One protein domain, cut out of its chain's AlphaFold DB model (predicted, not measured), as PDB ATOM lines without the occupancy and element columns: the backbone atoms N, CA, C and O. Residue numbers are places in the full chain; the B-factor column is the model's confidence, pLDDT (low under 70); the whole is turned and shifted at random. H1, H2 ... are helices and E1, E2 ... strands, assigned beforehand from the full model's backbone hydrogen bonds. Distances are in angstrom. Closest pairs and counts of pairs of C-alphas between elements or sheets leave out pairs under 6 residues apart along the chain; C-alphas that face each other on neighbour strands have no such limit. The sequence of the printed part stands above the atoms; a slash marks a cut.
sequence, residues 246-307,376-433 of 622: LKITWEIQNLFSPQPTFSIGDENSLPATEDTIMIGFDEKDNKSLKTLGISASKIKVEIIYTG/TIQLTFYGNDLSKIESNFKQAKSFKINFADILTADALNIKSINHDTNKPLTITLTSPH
ATOM      1  N   LEU A 246      49.660 -22.534  78.746       94.38
ATOM      2  CA  LEU A 246      49.942 -22.548  80.180       94.38
ATOM      3  C   LEU A 246      51.387 -23.002  80.385       94.38
ATOM      4  O   LEU A 246      51.790 -24.041  79.856       94.38
ATOM      5  N   LYS A 247      52.170 -22.261  81.169       93.75
ATOM      6  CA  LYS A 247      53.560 -22.616  81.460       93.75
ATOM      7  C   LYS A 247      53.789 -22.695  82.959       93.75
ATOM      8  O   LYS A 247      53.647 -21.705  83.659       93.75
ATOM      9  N   ILE A 248      54.265 -23.844  83.424       91.56
ATOM     10  CA  ILE A 248      54.648 -24.038  84.823       91.56
ATOM     11  C   ILE A 248      56.161 -24.142  84.907       91.56
ATOM     12  O   ILE A 248      56.761 -25.043  84.319       91.56
ATOM     13  N   THR A 249      56.772 -23.218  85.645       90.81
ATOM     14  CA  THR A 249      58.223 -23.151  85.830       90.81
ATOM     15  C   THR A 249      58.609 -23.596  87.230       90.81
ATOM     16  O   THR A 249      58.069 -23.102  88.216       90.81
ATOM     17  N   TRP A 250      59.570 -24.507  87.293       87.75
ATOM     18  CA  TRP A 250      60.141 -25.032  88.519       87.75
ATOM     19  C   TRP A 250      61.639 -24.804  88.466       87.75
ATOM     20  O   TRP A 250      62.261 -24.946  87.407       87.75
ATOM     21  N   GLU A 251      62.243 -24.520  89.606       89.56
ATOM     22  CA  GLU A 251      63.692 -24.470  89.711       89.56
ATOM     23  C   GLU A 251      64.158 -25.302  90.891       89.56
ATOM     24  O   GLU A 251      63.618 -25.209  91.987       89.56
ATOM     25  N   ILE A 252      65.186 -26.114  90.666       85.88
ATOM     26  CA  ILE A 252      65.894 -26.812  91.732       85.88
ATOM     27  C   ILE A 252      67.302 -26.255  91.805       85.88
ATOM     28  O   ILE A 252      68.016 -26.194  90.800       85.88
ATOM     29  N   GLN A 253      67.691 -25.850  93.005       86.25
ATOM     30  CA  GLN A 253      69.001 -25.307  93.312       86.25
ATOM     31  C   GLN A 253      69.743 -26.248  94.252       86.25
ATOM     32  O   GLN A 253      69.143 -26.954  95.064       86.25
ATOM     33  N   ASN A 254      71.073 -26.226  94.158       79.19
ATOM     34  CA  ASN A 254      71.947 -26.977  95.055       79.19
ATOM     35  C   ASN A 254      71.630 -28.482  95.057       79.19
ATOM     36  O   ASN A 254      71.693 -29.125  96.097       79.19
ATOM     37  N   LEU A 255      71.297 -29.043  93.890       69.69
ATOM     38  CA  LEU A 255      70.794 -30.414  93.720       69.69
ATOM     39  C   LEU A 255      71.677 -31.499  94.375       69.69
ATOM     40  O   LEU A 255      71.176 -32.547  94.769       69.69
ATOM     41  N   PHE A 256      72.981 -31.237  94.511       69.81
ATOM     42  CA  PHE A 256      73.970 -32.145  95.116       69.81
ATOM     43  C   PHE A 256      74.513 -31.665  96.472       69.81
ATOM     44  O   PHE A 256      75.473 -32.229  96.994       69.81
ATOM     45  N   SER A 257      73.917 -30.616  97.040       73.56
ATOM     46  CA  SER A 257      74.159 -30.172  98.414       73.56
ATOM     47  C   SER A 257      73.424 -31.086  99.402       73.56
ATOM     48  O   SER A 257      72.411 -31.679  99.033       73.56
ATOM     49  N   PRO A 258      73.845 -31.168 100.679       73.25
ATOM     50  CA  PRO A 258      73.079 -31.858 101.719       73.25
ATOM     51  C   PRO A 258      71.645 -31.334 101.908       73.25
ATOM     52  O   PRO A 258      70.840 -31.999 102.552       73.25
ATOM     53  N   GLN A 259      71.347 -30.132 101.404       76.88
ATOM     54  CA  GLN A 259      70.048 -29.466 101.497       76.88
ATOM     55  C   GLN A 259      69.676 -28.872 100.125       76.88
ATOM     56  O   GLN A 259      69.879 -27.673  99.906       76.88
ATOM     57  N   PRO A 260      69.211 -29.689  99.161       79.81
ATOM     58  CA  PRO A 260      68.713 -29.169  97.898       79.81
ATOM     59  C   PRO A 260      67.379 -28.454  98.135       79.81
ATOM     60  O   PRO A 260      66.563 -28.875  98.960       79.81
ATOM     61  N   THR A 261      67.151 -27.372  97.399       85.81
ATOM     62  CA  THR A 261      65.918 -26.590  97.503       85.81
ATOM     63  C   THR A 261      65.232 -26.478  96.158       85.81
ATOM     64  O   THR A 261      65.867 -26.492  95.104       85.81
ATOM     65  N   PHE A 262      63.913 -26.369  96.204       86.12
ATOM     66  CA  PHE A 262      63.040 -26.273  95.050       86.12
ATOM     67  C   PHE A 262      62.145 -25.033  95.173       86.12
ATOM     68  O   PHE A 262      61.741 -24.655  96.275       86.12
ATOM     69  N   SER A 263      61.849 -24.391  94.047       88.25
ATOM     70  CA  SER A 263      60.859 -23.324  93.934       88.25
ATOM     71  C   SER A 263      59.887 -23.584  92.786       88.25
ATOM     72  O   SER A 263      60.258 -24.144  91.748       88.25
ATOM     73  N   ILE A 264      58.638 -23.164  92.982       87.38
ATOM     74  CA  ILE A 264      57.566 -23.228  91.990       87.38
ATOM     75  C   ILE A 264      56.551 -22.111  92.211       87.38
ATOM     76  O   ILE A 264      56.061 -21.925  93.322       87.38
ATOM     77  N   GLY A 265      56.206 -21.381  91.148       82.00
ATOM     78  CA  GLY A 265      55.343 -20.203  91.279       82.00
ATOM     79  C   GLY A 265      55.876 -19.250  92.356       82.00
ATOM     80  O   GLY A 265      57.054 -18.891  92.333       82.00
ATOM     81  N   ASP A 266      55.027 -18.908  93.326       78.25
ATOM     82  CA  ASP A 266      55.381 -18.052  94.469       78.25
ATOM     83  C   ASP A 266      56.023 -18.815  95.648       78.25
ATOM     84  O   ASP A 266      56.560 -18.203  96.578       78.25
ATOM     85  N   GLU A 267      55.991 -20.150  95.629       80.94
ATOM     86  CA  GLU A 267      56.549 -20.998  96.683       80.94
ATOM     87  C   GLU A 267      58.065 -21.138  96.476       80.94
ATOM     88  O   GLU A 267      58.540 -21.643  95.456       80.94
ATOM     89  N   ASN A 268      58.848 -20.689  97.458       81.00
ATOM     90  CA  ASN A 268      60.300 -20.584  97.347       81.00
ATOM     91  C   ASN A 268      61.023 -21.391  98.428       81.00
ATOM     92  O   ASN A 268      60.587 -21.452  99.576       81.00
ATOM     93  N   SER A 269      62.185 -21.941  98.071       82.19
ATOM     94  CA  SER A 269      63.101 -22.631  98.993       82.19
ATOM     95  C   SER A 269      62.480 -23.812  99.754       82.19
ATOM     96  O   SER A 269      62.845 -24.084 100.898       82.19
ATOM     97  N   LEU A 270      61.561 -24.539  99.117       82.38
ATOM     98  CA  LEU A 270      60.993 -25.769  99.658       82.38
ATOM     99  C   LEU A 270      62.059 -26.881  99.692       82.38
ATOM    100  O   LEU A 270      62.906 -26.940  98.796       82.38
ATOM    101  N   PRO A 271      62.041 -27.776 100.695       80.12
ATOM    102  CA  PRO A 271      63.006 -28.867 100.776       80.12
ATOM    103  C   PRO A 271      62.793 -29.857  99.625       80.12
ATOM    104  O   PRO A 271      61.701 -30.404  99.469       80.12
ATOM    105  N   ALA A 272      63.845 -30.120  98.851       75.69
ATOM    106  CA  ALA A 272      63.856 -31.165  97.834       75.69
ATOM    107  C   ALA A 272      64.544 -32.436  98.364       75.69
ATOM    108  O   ALA A 272      65.300 -32.419  99.337       75.69
ATOM    109  N   THR A 273      64.293 -33.558  97.705       73.06
ATOM    110  CA  THR A 273      65.007 -34.826  97.900       73.06
ATOM    111  C   THR A 273      65.643 -35.266  96.584       73.06
ATOM    112  O   THR A 273      65.282 -34.776  95.514       73.06
ATOM    113  N   GLU A 274      66.562 -36.232  96.632       67.25
ATOM    114  CA  GLU A 274      67.173 -36.802  95.418       67.25
ATOM    115  C   GLU A 274      66.136 -37.447  94.469       67.25
ATOM    116  O   GLU A 274      66.385 -37.534  93.269       67.25
ATOM    117  N   ASP A 275      64.957 -37.812  94.987       70.69
ATOM    118  CA  ASP A 275      63.836 -38.398  94.233       70.69
ATOM    119  C   ASP A 275      62.850 -37.347  93.692       70.69
ATOM    120  O   ASP A 275      61.843 -37.691  93.074       70.69
ATOM    121  N   THR A 276      63.099 -36.054  93.931       73.94
ATOM    122  CA  THR A 276      62.215 -34.976  93.443       73.94
ATOM    123  C   THR A 276      62.222 -34.896  91.916       73.94
ATOM    124  O   THR A 276      61.196 -34.581  91.319       73.94
ATOM    125  N   ILE A 277      63.349 -35.242  91.282       76.81
ATOM    126  CA  ILE A 277      63.443 -35.455  89.835       76.81
ATOM    127  C   ILE A 277      64.129 -36.792  89.574       76.81
ATOM    128  O   ILE A 277      65.306 -36.974  89.896       76.81
ATOM    129  N   MET A 278      63.421 -37.689  88.900       79.62
ATOM    130  CA  MET A 278      63.986 -38.917  88.353       79.62
ATOM    131  C   MET A 278      63.898 -38.890  86.830       79.62
ATOM    132  O   MET A 278      62.845 -38.575  86.271       79.62
ATOM    133  N   ILE A 279      65.004 -39.231  86.169       78.75
ATOM    134  CA  ILE A 279      65.081 -39.363  84.712       78.75
ATOM    135  C   ILE A 279      65.625 -40.755  84.391       78.75
ATOM    136  O   ILE A 279      66.732 -41.118  84.788       78.75
ATOM    137  N   GLY A 280      64.833 -41.551  83.685       76.12
ATOM    138  CA  GLY A 280      65.250 -42.815  83.093       76.12
ATOM    139  C   GLY A 280      65.728 -42.602  81.659       76.12
ATOM    140  O   GLY A 280      65.007 -42.016  80.848       76.12
ATOM    141  N   PHE A 281      66.932 -43.087  81.353       73.38
ATOM    142  CA  PHE A 281      67.437 -43.248  79.990       73.38
ATOM    143  C   PHE A 281      67.233 -44.725  79.619       73.38
ATOM    144  O   PHE A 281      67.875 -45.581  80.225       73.38
ATOM    145  N   ASP A 282      66.329 -45.003  78.675       64.94
ATOM    146  CA  ASP A 282      65.813 -46.332  78.287       64.94
ATOM    147  C   ASP A 282      64.718 -46.930  79.206       64.94
ATOM    148  O   ASP A 282      64.565 -46.561  80.368       64.94
ATOM    149  N   GLU A 283      63.929 -47.875  78.668       53.81
ATOM    150  CA  GLU A 283      62.701 -48.445  79.274       53.81
ATOM    151  C   GLU A 283      62.892 -49.173  80.620       53.81
ATOM    152  O   GLU A 283      61.913 -49.637  81.204       53.81
ATOM    153  N   LYS A 284      64.130 -49.336  81.108       51.81
ATOM    154  CA  LYS A 284      64.429 -50.339  82.137       51.81
ATOM    155  C   LYS A 284      64.665 -49.848  83.559       51.81
ATOM    156  O   LYS A 284      64.623 -50.726  84.398       51.81
ATOM    157  N   ASP A 285      64.832 -48.549  83.860       58.19
ATOM    158  CA  ASP A 285      64.789 -48.032  85.251       58.19
ATOM    159  C   ASP A 285      64.777 -46.488  85.342       58.19
ATOM    160  O   ASP A 285      65.512 -45.801  84.626       58.19
ATOM    161  N   ASN A 286      64.017 -45.934  86.299       61.47
ATOM    162  CA  ASN A 286      64.128 -44.527  86.711       61.47
ATOM    163  C   ASN A 286      65.380 -44.334  87.570       61.47
ATOM    164  O   ASN A 286      65.530 -44.971  88.610       61.47
ATOM    165  N   LYS A 287      66.267 -43.425  87.159       67.00
ATOM    166  CA  LYS A 287      67.498 -43.101  87.887       67.00
ATOM    167  C   LYS A 287      67.432 -41.676  88.433       67.00
ATOM    168  O   LYS A 287      66.937 -40.766  87.768       67.00
ATOM    169  N   SER A 288      67.927 -41.463  89.652       65.56
ATOM    170  CA  SER A 288      68.068 -40.104  90.185       65.56
ATOM    171  C   SER A 288      69.149 -39.360  89.404       65.56
ATOM    172  O   SER A 288      70.125 -39.958  88.938       65.56
ATOM    173  N   LEU A 289      69.030 -38.038  89.294       68.06
ATOM    174  CA  LEU A 289      69.999 -37.206  88.567       68.06
ATOM    175  C   LEU A 289      71.446 -37.394  89.063       68.06
ATOM    176  O   LEU A 289      72.395 -37.320  88.283       68.06
ATOM    177  N   LYS A 290      71.614 -37.723  90.348       65.94
ATOM    178  CA  LYS A 290      72.903 -38.051  90.970       65.94
ATOM    179  C   LYS A 290      73.523 -39.322  90.398       65.94
ATOM    180  O   LYS A 290      74.705 -39.337  90.063       65.94
ATOM    181  N   THR A 291      72.728 -40.375  90.230       66.00
ATOM    182  CA  THR A 291      73.200 -41.641  89.637       66.00
ATOM    183  C   THR A 291      73.545 -41.515  88.151       66.00
ATOM    184  O   THR A 291      74.293 -42.332  87.620       66.00
ATOM    185  N   LEU A 292      73.067 -40.455  87.495       63.81
ATOM    186  CA  LEU A 292      73.397 -40.111  86.112       63.81
ATOM    187  C   LEU A 292      74.706 -39.312  85.981       63.81
ATOM    188  O   LEU A 292      75.120 -38.985  84.867       63.81
ATOM    189  N   GLY A 293      75.376 -39.011  87.102       61.25
ATOM    190  CA  GLY A 293      76.641 -38.274  87.125       61.25
ATOM    191  C   GLY A 293      76.513 -36.836  86.622       61.25
ATOM    192  O   GLY A 293      77.479 -36.294  86.089       61.25
ATOM    193  N   ILE A 294      75.316 -36.256  86.744       66.75
ATOM    194  CA  ILE A 294      75.030 -34.858  86.425       66.75
ATOM    195  C   ILE A 294      75.663 -33.994  87.527       66.75
ATOM    196  O   ILE A 294      75.497 -34.300  88.698       66.75
ATOM    197  N   SER A 295      76.397 -32.938  87.170       67.81
ATOM    198  CA  SER A 295      77.058 -32.000  88.104       67.81
ATOM    199  C   SER A 295      76.455 -30.587  88.050       67.81
ATOM    200  O   SER A 295      77.074 -29.611  88.476       67.81
ATOM    201  N   ALA A 296      75.229 -30.469  87.531       72.19
ATOM    202  CA  ALA A 296      74.512 -29.204  87.424       72.19
ATOM    203  C   ALA A 296      74.270 -28.562  88.805       72.19
ATOM    204  O   ALA A 296      73.802 -29.214  89.738       72.19
ATOM    205  N   SER A 297      74.554 -27.264  88.926       78.50
ATOM    206  CA  SER A 297      74.310 -26.481  90.145       78.50
ATOM    207  C   SER A 297      72.845 -26.058  90.284       78.50
ATOM    208  O   SER A 297      72.351 -25.875  91.400       78.50
ATOM    209  N   LYS A 298      72.149 -25.925  89.151       86.50
ATOM    210  CA  LYS A 298      70.730 -25.580  89.057       86.50
ATOM    211  C   LYS A 298      70.097 -26.295  87.866       86.50
ATOM    212  O   LYS A 298      70.727 -26.448  86.818       86.50
ATOM    213  N   ILE A 299      68.836 -26.684  88.018       87.12
ATOM    214  CA  ILE A 299      67.994 -27.178  86.926       87.12
ATOM    215  C   ILE A 299      66.699 -26.379  86.930       87.12
ATOM    216  O   ILE A 299      66.037 -26.280  87.960       87.12
ATOM    217  N   LYS A 300      66.342 -25.816  85.778       90.50
ATOM    218  CA  LYS A 300      65.023 -25.234  85.537       90.50
ATOM    219  C   LYS A 300      64.203 -26.217  84.708       90.50
ATOM    220  O   LYS A 300      64.700 -26.732  83.710       90.50
ATOM    221  N   VAL A 301      62.972 -26.471  85.129       89.44
ATOM    222  CA  VAL A 301      62.008 -27.322  84.429       89.44
ATOM    223  C   VAL A 301      60.828 -26.451  84.024       89.44
ATOM    224  O   VAL A 301      60.227 -25.794  84.869       89.44
ATOM    225  N   GLU A 302      60.493 -26.433  82.738       92.56
ATOM    226  CA  GLU A 302      59.292 -25.771  82.226       92.56
ATOM    227  C   GLU A 302      58.371 -26.825  81.612       92.56
ATOM    228  O   GLU A 302      58.747 -27.493  80.649       92.56
ATOM    229  N   ILE A 303      57.169 -26.971  82.165       91.31
ATOM    230  CA  ILE A 303      56.102 -27.789  81.581       91.31
ATOM    231  C   ILE A 303      55.172 -26.839  80.834       91.31
ATOM    232  O   ILE A 303      54.648 -25.891  81.422       91.31
ATOM    233  N   ILE A 304      55.009 -27.068  79.536       93.19
ATOM    234  CA  ILE A 304      54.302 -26.173  78.624       93.19
ATOM    235  C   ILE A 304      53.114 -26.925  78.033       93.19
ATOM    236  O   ILE A 304      53.305 -27.882  77.279       93.19
ATOM    237  N   TYR A 305      51.907 -26.467  78.351       94.12
ATOM    238  CA  TYR A 305      50.658 -26.964  77.787       94.12
ATOM    239  C   TYR A 305      50.165 -25.978  76.733       94.12
ATOM    240  O   TYR A 305      49.899 -24.824  77.056       94.12
ATOM    241  N   THR A 306      50.045 -26.415  75.485       94.62
ATOM    242  CA  THR A 306      49.563 -25.584  74.371       94.62
ATOM    243  C   THR A 306      48.161 -26.000  73.949       94.62
ATOM    244  O   THR A 306      47.789 -27.164  74.097       94.62
ATOM    245  N   GLY A 307      47.401 -25.069  73.378       95.50
ATOM    246  CA  GLY A 307      46.057 -25.352  72.889       95.50
ATOM    247  C   GLY A 307      45.038 -25.515  74.013       95.50
ATOM    248  O   GLY A 307      44.205 -26.423  73.969       95.50
ATOM    249  N   THR A 376      54.792 -30.265  76.500       91.88
ATOM    250  CA  THR A 376      56.228 -30.227  76.213       91.88
ATOM    251  C   THR A 376      56.989 -29.947  77.506       91.88
ATOM    252  O   THR A 376      56.633 -29.032  78.246       91.88
ATOM    253  N   ILE A 377      58.061 -30.696  77.765       91.75
ATOM    254  CA  ILE A 377      58.916 -30.514  78.947       91.75
ATOM    255  C   ILE A 377      60.254 -29.936  78.493       91.75
ATOM    256  O   ILE A 377      60.951 -30.544  77.682       91.75
ATOM    257  N   GLN A 378      60.639 -28.776  79.017       93.56
ATOM    258  CA  GLN A 378      61.965 -28.197  78.808       93.56
ATOM    259  C   GLN A 378      62.796 -28.315  80.081       93.56
ATOM    260  O   GLN A 378      62.381 -27.872  81.149       93.56
ATOM    261  N   LEU A 379      63.977 -28.912  79.956       91.25
ATOM    262  CA  LEU A 379      64.965 -29.047  81.016       91.25
ATOM    263  C   LEU A 379      66.155 -28.152  80.691       91.25
ATOM    264  O   LEU A 379      66.821 -28.360  79.677       91.25
ATOM    265  N   THR A 380      66.444 -27.194  81.560       92.31
ATOM    266  CA  THR A 380      67.550 -26.252  81.391       92.31
ATOM    267  C   THR A 380      68.557 -26.442  82.517       92.31
ATOM    268  O   THR A 380      68.278 -26.137  83.678       92.31
ATOM    269  N   PHE A 381      69.732 -26.961  82.169       89.00
ATOM    270  CA  PHE A 381      70.812 -27.293  83.094       89.00
ATOM    271  C   PHE A 381      71.843 -26.164  83.158       89.00
ATOM    272  O   PHE A 381      72.311 -25.674  82.128       89.00
ATOM    273  N   TYR A 382      72.235 -25.796  84.377       88.38
ATOM    274  CA  TYR A 382      73.263 -24.796  84.664       88.38
ATOM    275  C   TYR A 382      74.420 -25.444  85.424       88.38
ATOM    276  O   TYR A 382      74.189 -26.274  86.303       88.38
ATOM    277  N   GLY A 383      75.658 -25.040  85.138       83.69
ATOM    278  CA  GLY A 383      76.849 -25.515  85.844       83.69
ATOM    279  C   GLY A 383      77.985 -25.887  84.896       83.69
ATOM    280  O   GLY A 383      77.999 -25.469  83.741       83.69
ATOM    281  N   ASN A 384      78.923 -26.682  85.407       74.12
ATOM    282  CA  ASN A 384      80.064 -27.193  84.648       74.12
ATOM    283  C   ASN A 384      79.724 -28.568  84.025       74.12
ATOM    284  O   ASN A 384      78.766 -29.216  84.438       74.12
ATOM    285  N   ASP A 385      80.502 -29.017  83.034       76.44
ATOM    286  CA  ASP A 385      80.405 -30.350  82.399       76.44
ATOM    287  C   ASP A 385      79.074 -30.693  81.689       76.44
ATOM    288  O   ASP A 385      78.709 -31.865  81.534       76.44
ATOM    289  N   LEU A 386      78.370 -29.683  81.168       84.81
ATOM    290  CA  LEU A 386      77.099 -29.848  80.443       84.81
ATOM    291  C   LEU A 386      77.202 -30.779  79.217       84.81
ATOM    292  O   LEU A 386      76.238 -31.470  78.888       84.81
ATOM    293  N   SER A 387      78.379 -30.889  78.592       84.31
ATOM    294  CA  SER A 387      78.622 -31.785  77.450       84.31
ATOM    295  C   SER A 387      78.376 -33.265  77.774       84.31
ATOM    296  O   SER A 387      77.971 -34.034  76.901       84.31
ATOM    297  N   LYS A 388      78.589 -33.689  79.028       80.56
ATOM    298  CA  LYS A 388      78.320 -35.072  79.452       80.56
ATOM    299  C   LYS A 388      76.818 -35.337  79.566       80.56
ATOM    300  O   LYS A 388      76.348 -36.391  79.145       80.56
ATOM    301  N   ILE A 389      76.068 -34.357  80.076       82.88
ATOM    302  CA  ILE A 389      74.601 -34.396  80.136       82.88
ATOM    303  C   ILE A 389      74.047 -34.483  78.713       82.88
ATOM    304  O   ILE A 389      73.277 -35.388  78.408       82.88
ATOM    305  N   GLU A 390      74.505 -33.603  77.821       87.62
ATOM    306  CA  GLU A 390      74.127 -33.617  76.408       87.62
ATOM    307  C   GLU A 390      74.382 -34.986  75.758       87.62
ATOM    308  O   GLU A 390      73.505 -35.513  75.074       87.62
ATOM    309  N   SER A 391      75.555 -35.586  75.993       85.31
ATOM    310  CA  SER A 391      75.890 -36.910  75.459       85.31
ATOM    311  C   SER A 391      74.932 -38.001  75.948       85.31
ATOM    312  O   SER A 391      74.519 -38.833  75.144       85.31
ATOM    313  N   ASN A 392      74.553 -37.997  77.231       81.25
ATOM    314  CA  ASN A 392      73.602 -38.971  77.778       81.25
ATOM    315  C   ASN A 392      72.232 -38.853  77.097       81.25
ATOM    316  O   ASN A 392      71.655 -39.858  76.688       81.25
ATOM    317  N   PHE A 393      71.741 -37.622  76.910       84.19
ATOM    318  CA  PHE A 393      70.479 -37.390  76.210       84.19
ATOM    319  C   PHE A 393      70.561 -37.790  74.730       84.19
ATOM    320  O   PHE A 393      69.648 -38.432  74.232       84.19
ATOM    321  N   LYS A 394      71.661 -37.514  74.021       86.06
ATOM    322  CA  LYS A 394      71.809 -37.924  72.609       86.06
ATOM    323  C   LYS A 394      71.849 -39.442  72.396       86.06
ATOM    324  O   LYS A 394      71.511 -39.897  71.308       86.06
ATOM    325  N   GLN A 395      72.314 -40.209  73.382       82.25
ATOM    326  CA  GLN A 395      72.454 -41.666  73.269       82.25
ATOM    327  C   GLN A 395      71.168 -42.429  73.608       82.25
ATOM    328  O   GLN A 395      70.989 -43.553  73.138       82.25
ATOM    329  N   ALA A 396      70.283 -41.838  74.410       78.38
ATOM    330  CA  ALA A 396      69.050 -42.477  74.849       78.38
ATOM    331  C   ALA A 396      67.998 -42.522  73.731       78.38
ATOM    332  O   ALA A 396      67.813 -41.558  72.985       78.38
ATOM    333  N   LYS A 397      67.285 -43.651  73.628       76.56
ATOM    334  CA  LYS A 397      66.231 -43.840  72.613       76.56
ATOM    335  C   LYS A 397      64.879 -43.282  73.044       76.56
ATOM    336  O   LYS A 397      64.100 -42.863  72.197       76.56
ATOM    337  N   SER A 398      64.612 -43.304  74.343       79.75
ATOM    338  CA  SER A 398      63.382 -42.820  74.963       79.75
ATOM    339  C   SER A 398      63.664 -42.406  76.402       79.75
ATOM    340  O   SER A 398      64.571 -42.955  77.038       79.75
ATOM    341  N   PHE A 399      62.853 -41.495  76.936       80.81
ATOM    342  CA  PHE A 399      63.004 -41.005  78.305       80.81
ATOM    343  C   PHE A 399      61.772 -41.302  79.140       80.81
ATOM    344  O   PHE A 399      60.636 -41.178  78.680       80.81
ATOM    345  N   LYS A 400      62.024 -41.633  80.402       83.88
ATOM    346  CA  LYS A 400      61.016 -41.622  81.452       83.88
ATOM    347  C   LYS A 400      61.325 -40.489  82.412       83.88
ATOM    348  O   LYS A 400      62.477 -40.317  82.803       83.88
ATOM    349  N   ILE A 401      60.319 -39.713  82.782       83.31
ATOM    350  CA  ILE A 401      60.465 -38.618  83.733       83.31
ATOM    351  C   ILE A 401      59.429 -38.765  84.829       83.31
ATOM    352  O   ILE A 401      58.257 -39.017  84.562       83.31
ATOM    353  N   ASN A 402      59.879 -38.579  86.063       83.31
ATOM    354  CA  ASN A 402      59.016 -38.439  87.219       83.31
ATOM    355  C   ASN A 402      59.457 -37.216  88.031       83.31
ATOM    356  O   ASN A 402      60.602 -37.136  88.486       83.31
ATOM    357  N   PHE A 403      58.527 -36.281  88.207       79.62
ATOM    358  CA  PHE A 403      58.677 -35.130  89.087       79.62
ATOM    359  C   PHE A 403      57.866 -35.343  90.361       79.62
ATOM    360  O   PHE A 403      56.686 -35.025  90.371       79.62
ATOM    361  N   ALA A 404      58.457 -35.886  91.427       74.81
ATOM    362  CA  ALA A 404      57.793 -36.097  92.725       74.81
ATOM    363  C   ALA A 404      56.377 -36.741  92.651       74.81
ATOM    364  O   ALA A 404      55.493 -36.427  93.452       74.81
ATOM    365  N   ASP A 405      56.157 -37.644  91.690       75.94
ATOM    366  CA  ASP A 405      54.877 -38.264  91.293       75.94
ATOM    367  C   ASP A 405      53.771 -37.290  90.840       75.94
ATOM    368  O   ASP A 405      52.619 -37.681  90.685       75.94
ATOM    369  N   ILE A 406      54.107 -36.024  90.615       74.81
ATOM    370  CA  ILE A 406      53.207 -34.991  90.092       74.81
ATOM    371  C   ILE A 406      52.970 -35.202  88.599       74.81
ATOM    372  O   ILE A 406      51.839 -35.209  88.124       74.81
ATOM    373  N   LEU A 407      54.067 -35.371  87.865       75.69
ATOM    374  CA  LEU A 407      54.071 -35.661  86.443       75.69
ATOM    375  C   LEU A 407      54.928 -36.900  86.243       75.69
ATOM    376  O   LEU A 407      56.131 -36.873  86.510       75.69
ATOM    377  N   THR A 408      54.294 -37.968  85.772       78.38
ATOM    378  CA  THR A 408      54.989 -39.147  85.262       78.38
ATOM    379  C   THR A 408      54.736 -39.210  83.770       78.38
ATOM    380  O   THR A 408      53.589 -39.306  83.342       78.38
ATOM    381  N   ALA A 409      55.804 -39.111  82.991       79.44
ATOM    382  CA  ALA A 409      55.752 -39.170  81.543       79.44
ATOM    383  C   ALA A 409      56.706 -40.264  81.066       79.44
ATOM    384  O   ALA A 409      57.896 -40.248  81.389       79.44
ATOM    385  N   ASP A 410      56.165 -41.208  80.307       80.00
ATOM    386  CA  ASP A 410      56.888 -42.367  79.797       80.00
ATOM    387  C   ASP A 410      57.115 -42.206  78.288       80.00
ATOM    388  O   ASP A 410      56.369 -41.507  77.602       80.00
ATOM    389  N   ALA A 411      58.156 -42.864  77.775       81.00
ATOM    390  CA  ALA A 411      58.469 -42.932  76.347       81.00
ATOM    391  C   ALA A 411      58.633 -41.570  75.637       81.00
ATOM    392  O   ALA A 411      58.417 -41.479  74.432       81.00
ATOM    393  N   LEU A 412      59.045 -40.518  76.351       84.56
ATOM    394  CA  LEU A 412      59.291 -39.198  75.765       84.56
ATOM    395  C   LEU A 412      60.411 -39.251  74.715       84.56
ATOM    396  O   LEU A 412      61.370 -40.010  74.859       84.56
ATOM    397  N   ASN A 413      60.323 -38.370  73.719       86.56
ATOM    398  CA  ASN A 413      61.328 -38.165  72.679       86.56
ATOM    399  C   ASN A 413      62.001 -36.797  72.813       86.56
ATOM    400  O   ASN A 413      61.394 -35.825  73.270       86.56
ATOM    401  N   ILE A 414      63.240 -36.691  72.331       88.75
ATOM    402  CA  ILE A 414      63.908 -35.399  72.160       88.75
ATOM    403  C   ILE A 414      63.312 -34.672  70.958       88.75
ATOM    404  O   ILE A 414      63.404 -35.139  69.825       88.75
ATOM    405  N   LYS A 415      62.768 -33.481  71.210       89.56
ATOM    406  CA  LYS A 415      62.385 -32.518  70.173       89.56
ATOM    407  C   LYS A 415      63.578 -31.670  69.739       89.56
ATOM    408  O   LYS A 415      63.772 -31.440  68.551       89.56
ATOM    409  N   SER A 416      64.381 -31.203  70.697       91.69
ATOM    410  CA  SER A 416      65.582 -30.409  70.421       91.69
ATOM    411  C   SER A 416      66.554 -30.399  71.596       91.69
ATOM    412  O   SER A 416      66.142 -30.461  72.754       91.69
ATOM    413  N   ILE A 417      67.840 -30.243  71.287       91.69
ATOM    414  CA  ILE A 417      68.906 -29.964  72.252       91.69
ATOM    415  C   ILE A 417      69.603 -28.681  71.804       91.69
ATOM    416  O   ILE A 417      70.016 -28.582  70.650       91.69
ATOM    417  N   ASN A 418      69.726 -27.711  72.706       91.00
ATOM    418  CA  ASN A 418      70.420 -26.453  72.461       91.00
ATOM    419  C   ASN A 418      71.523 -26.263  73.508       91.00
ATOM    420  O   ASN A 418      71.239 -26.169  74.704       91.00
ATOM    421  N   HIS A 419      72.773 -26.233  73.048       87.00
ATOM    422  CA  HIS A 419      73.960 -26.067  73.876       87.00
ATOM    423  C   HIS A 419      74.979 -25.197  73.139       87.00
ATOM    424  O   HIS A 419      75.370 -25.494  72.011       87.00
ATOM    425  N   ASP A 420      75.400 -24.121  73.792       79.75
ATOM    426  CA  ASP A 420      76.465 -23.220  73.353       79.75
ATOM    427  C   ASP A 420      77.475 -23.133  74.504       79.75
ATOM    428  O   ASP A 420      77.078 -23.202  75.665       79.75
ATOM    429  N   THR A 421      78.770 -23.007  74.208       68.88
ATOM    430  CA  THR A 421      79.893 -23.336  75.113       68.88
ATOM    431  C   THR A 421      79.964 -22.476  76.389       68.88
ATOM    432  O   THR A 421      80.771 -22.756  77.265       68.88
ATOM    433  N   ASN A 422      79.100 -21.466  76.536       70.69
ATOM    434  CA  ASN A 422      78.953 -20.626  77.735       70.69
ATOM    435  C   ASN A 422      77.483 -20.388  78.144       70.69
ATOM    436  O   ASN A 422      77.187 -19.458  78.896       70.69
ATOM    437  N   LYS A 423      76.540 -21.174  77.616       82.00
ATOM    438  CA  LYS A 423      75.103 -21.052  77.894       82.00
ATOM    439  C   LYS A 423      74.585 -22.300  78.610       82.00
ATOM    440  O   LYS A 423      75.171 -23.371  78.463       82.00
ATOM    441  N   PRO A 424      73.480 -22.188  79.364       88.94
ATOM    442  CA  PRO A 424      72.826 -23.365  79.912       88.94
ATOM    443  C   PRO A 424      72.390 -24.325  78.798       88.94
ATOM    444  O   PRO A 424      71.933 -23.902  77.734       88.94
ATOM    445  N   LEU A 425      72.506 -25.624  79.066       91.62
ATOM    446  CA  LEU A 425      72.054 -26.690  78.174       91.62
ATOM    447  C   LEU A 425      70.536 -26.805  78.294       91.62
ATOM    448  O   LEU A 425      70.037 -27.125  79.370       91.62
ATOM    449  N   THR A 426      69.814 -26.581  77.198       93.56
ATOM    450  CA  THR A 426      68.354 -26.728  77.149       93.56
ATOM    451  C   THR A 426      67.976 -27.958  76.338       93.56
ATOM    452  O   THR A 426      68.334 -28.078  75.166       93.56
ATOM    453  N   ILE A 427      67.223 -28.866  76.948       91.94
ATOM    454  CA  ILE A 427      66.701 -30.078  76.321       91.94
ATOM    455  C   ILE A 427      65.183 -29.981  76.305       91.94
ATOM    456  O   ILE A 427      64.555 -29.791  77.341       91.94
ATOM    457  N   THR A 428      64.585 -30.099  75.125       93.19
ATOM    458  CA  THR A 428      63.131 -30.097  74.947       93.19
ATOM    459  C   THR A 428      62.656 -31.504  74.632       93.19
ATOM    460  O   THR A 428      63.106 -32.111  73.657       93.19
ATOM    461  N   LEU A 429      61.730 -31.995  75.445       90.50
ATOM    462  CA  LEU A 429      61.140 -33.320  75.366       90.50
ATOM    463  C   LEU A 429      59.658 -33.213  75.023       90.50
ATOM    464  O   LEU A 429      58.969 -32.293  75.467       90.50
ATOM    465  N   THR A 430      59.168 -34.159  74.234       88.38
ATOM    466  CA  THR A 430      57.767 -34.222  73.816       88.38
ATOM    467  C   THR A 430      57.294 -35.667  73.776       88.38
ATOM    468  O   THR A 430      58.102 -36.587  73.622       88.38
ATOM    469  N   SER A 431      55.988 -35.871  73.924       80.94
ATOM    470  CA  SER A 431      55.384 -37.187  73.753       80.94
ATOM    471  C   SER A 431      55.571 -37.676  72.307       80.94
ATOM    472  O   SER A 431      55.443 -36.885  71.366       80.94
ATOM    473  N   PRO A 432      55.844 -38.975  72.084       67.69
ATOM    474  CA  PRO A 432      55.898 -39.561  70.745       67.69
ATOM    475  C   PRO A 432      54.542 -39.464  70.032       67.69
ATOM    476  O   PRO A 432      54.487 -39.532  68.806       67.69
ATOM    477  N   HIS A 433      53.455 -39.272  70.787       57.75
ATOM    478  CA  HIS A 433      52.079 -39.212  70.299       57.75
ATOM    479  C   HIS A 433      51.693 -37.882  69.640       57.75
ATOM    480  O   HIS A 433      50.507 -37.576  69.537       57.75
TER     481      HIS A 433
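AT A GLANCE: This is residues 246 to 307 and 376 to 433 of the 622 residues of an uncharacterized protein of Microcystis aeruginosa NIES-87 (UniProt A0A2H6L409). One long antiparallel sheet of nine strands curls round and folds back on itself, like a barrel left open between its two edge strands, E3 and E4. One leaf, E3 E2 E1 E5 E6, faces the other, E8 E7 E4, across the hinge strand E9, and the one named helix, H1, sits at one end of the fold. The printed part has 120 residues, with nine named strands and one named helix in the order E1 E2 E3 E4 E5 E6 H1 E7 E8 E9; across the sheet the order is E3 E2 E1 E5 E6 E9 E8 E7 E4. The class is mostly strand. The whole is compact, with a radius of gyration of the C-alphas of 13.5 A, and rounded, with spans of 34 by 34 by 29 A.

HOW THE PARTS SIT: E1, residues 246 to 253, is an inner strand of the sheet. E2, residues 261 to 264, forms a hairpin with E1, and N 263 is 2.8 A from O 251, within hydrogen-bond range. E3, residues 267 to 271, is an edge strand and forms a hairpin with E2, with N 262 and O 270 at 2.8 A; E1, E2 and E3 are a meander, each strand the antiparallel neighbour of the one before. E4, residues 277 to 281, is the other edge strand and is apart from E3. Its residues 278 to 279 pair with residues 287 to 288, antiparallel. E5, residues 296 to 306, runs antiparallel to E1 at 170 degrees, with N 250 and O 301 at 2.8 A. E6, residues 376 to 383, is the antiparallel neighbour of E5, with N 378 and O 302 at 2.8 A. H1, residues 386 to 395, is on the sheet at a height over the sheet of 7.1 A. It lies over none of the strands, but only just: 2 of its 10 C-alphas fall on E6. Every O i to N i+4 pair in H1 is within hydrogen-bond range. E7, residues 399 to 403, is antiparallel to E4 at 171 degrees, with N 280 and O 400 at 2.8 A. E8, residues 407 to 418, bends by 94 degrees at residue 410. Its pairing is staggered: residues 407 to 412 pair with E7, with N 401 and O 409 at 2.8 A, and residues 413 to 418 pair with E9, residues 425 to 430, with N 415 and O 428 at 2.8 A. E7, E8 and E9 are a second meander. E9 is also the neighbour of E6, with N 379 and O 427 at 2.8 A, and its closest C-alphas to H1 are those of Leu 425 and Leu 386, 6.4 A apart.

IN THESE COORDINATES: E1 begins at C-alpha 246, at (49.942, -22.548, 80.180), and is 23.3 A long from first to last C-alpha. E2 and E3 are short, 10.6 A and 11.0 A, and E4 measures 13.2 A. E5 is 28.4 A long, from C-alpha 296 at (74.512, -29.204, 87.424). E6 measures 23.2 A, H1 14.6 A and E7 13.0 A. E8, with 12 residues the longest strand by residues, measures 23.4 A. E9 measures 16.7 A and ends at C-alpha 430, at (57.767, -34.222, 73.816).

THE WHOLE: The two C-alphas farthest apart are those of Pro 258 and Gly 307, at 40.0 A. Residues 308 to 375 are cut out, and C-alphas 307 and 376 are 11.8 A apart across the cut. Of the links printed whole, the one from E4 to E5, residues 282 to 295, is long. The mean pLDDT of the printed part is 80.7; 20 residues are under 70, among them residues 282 to 295.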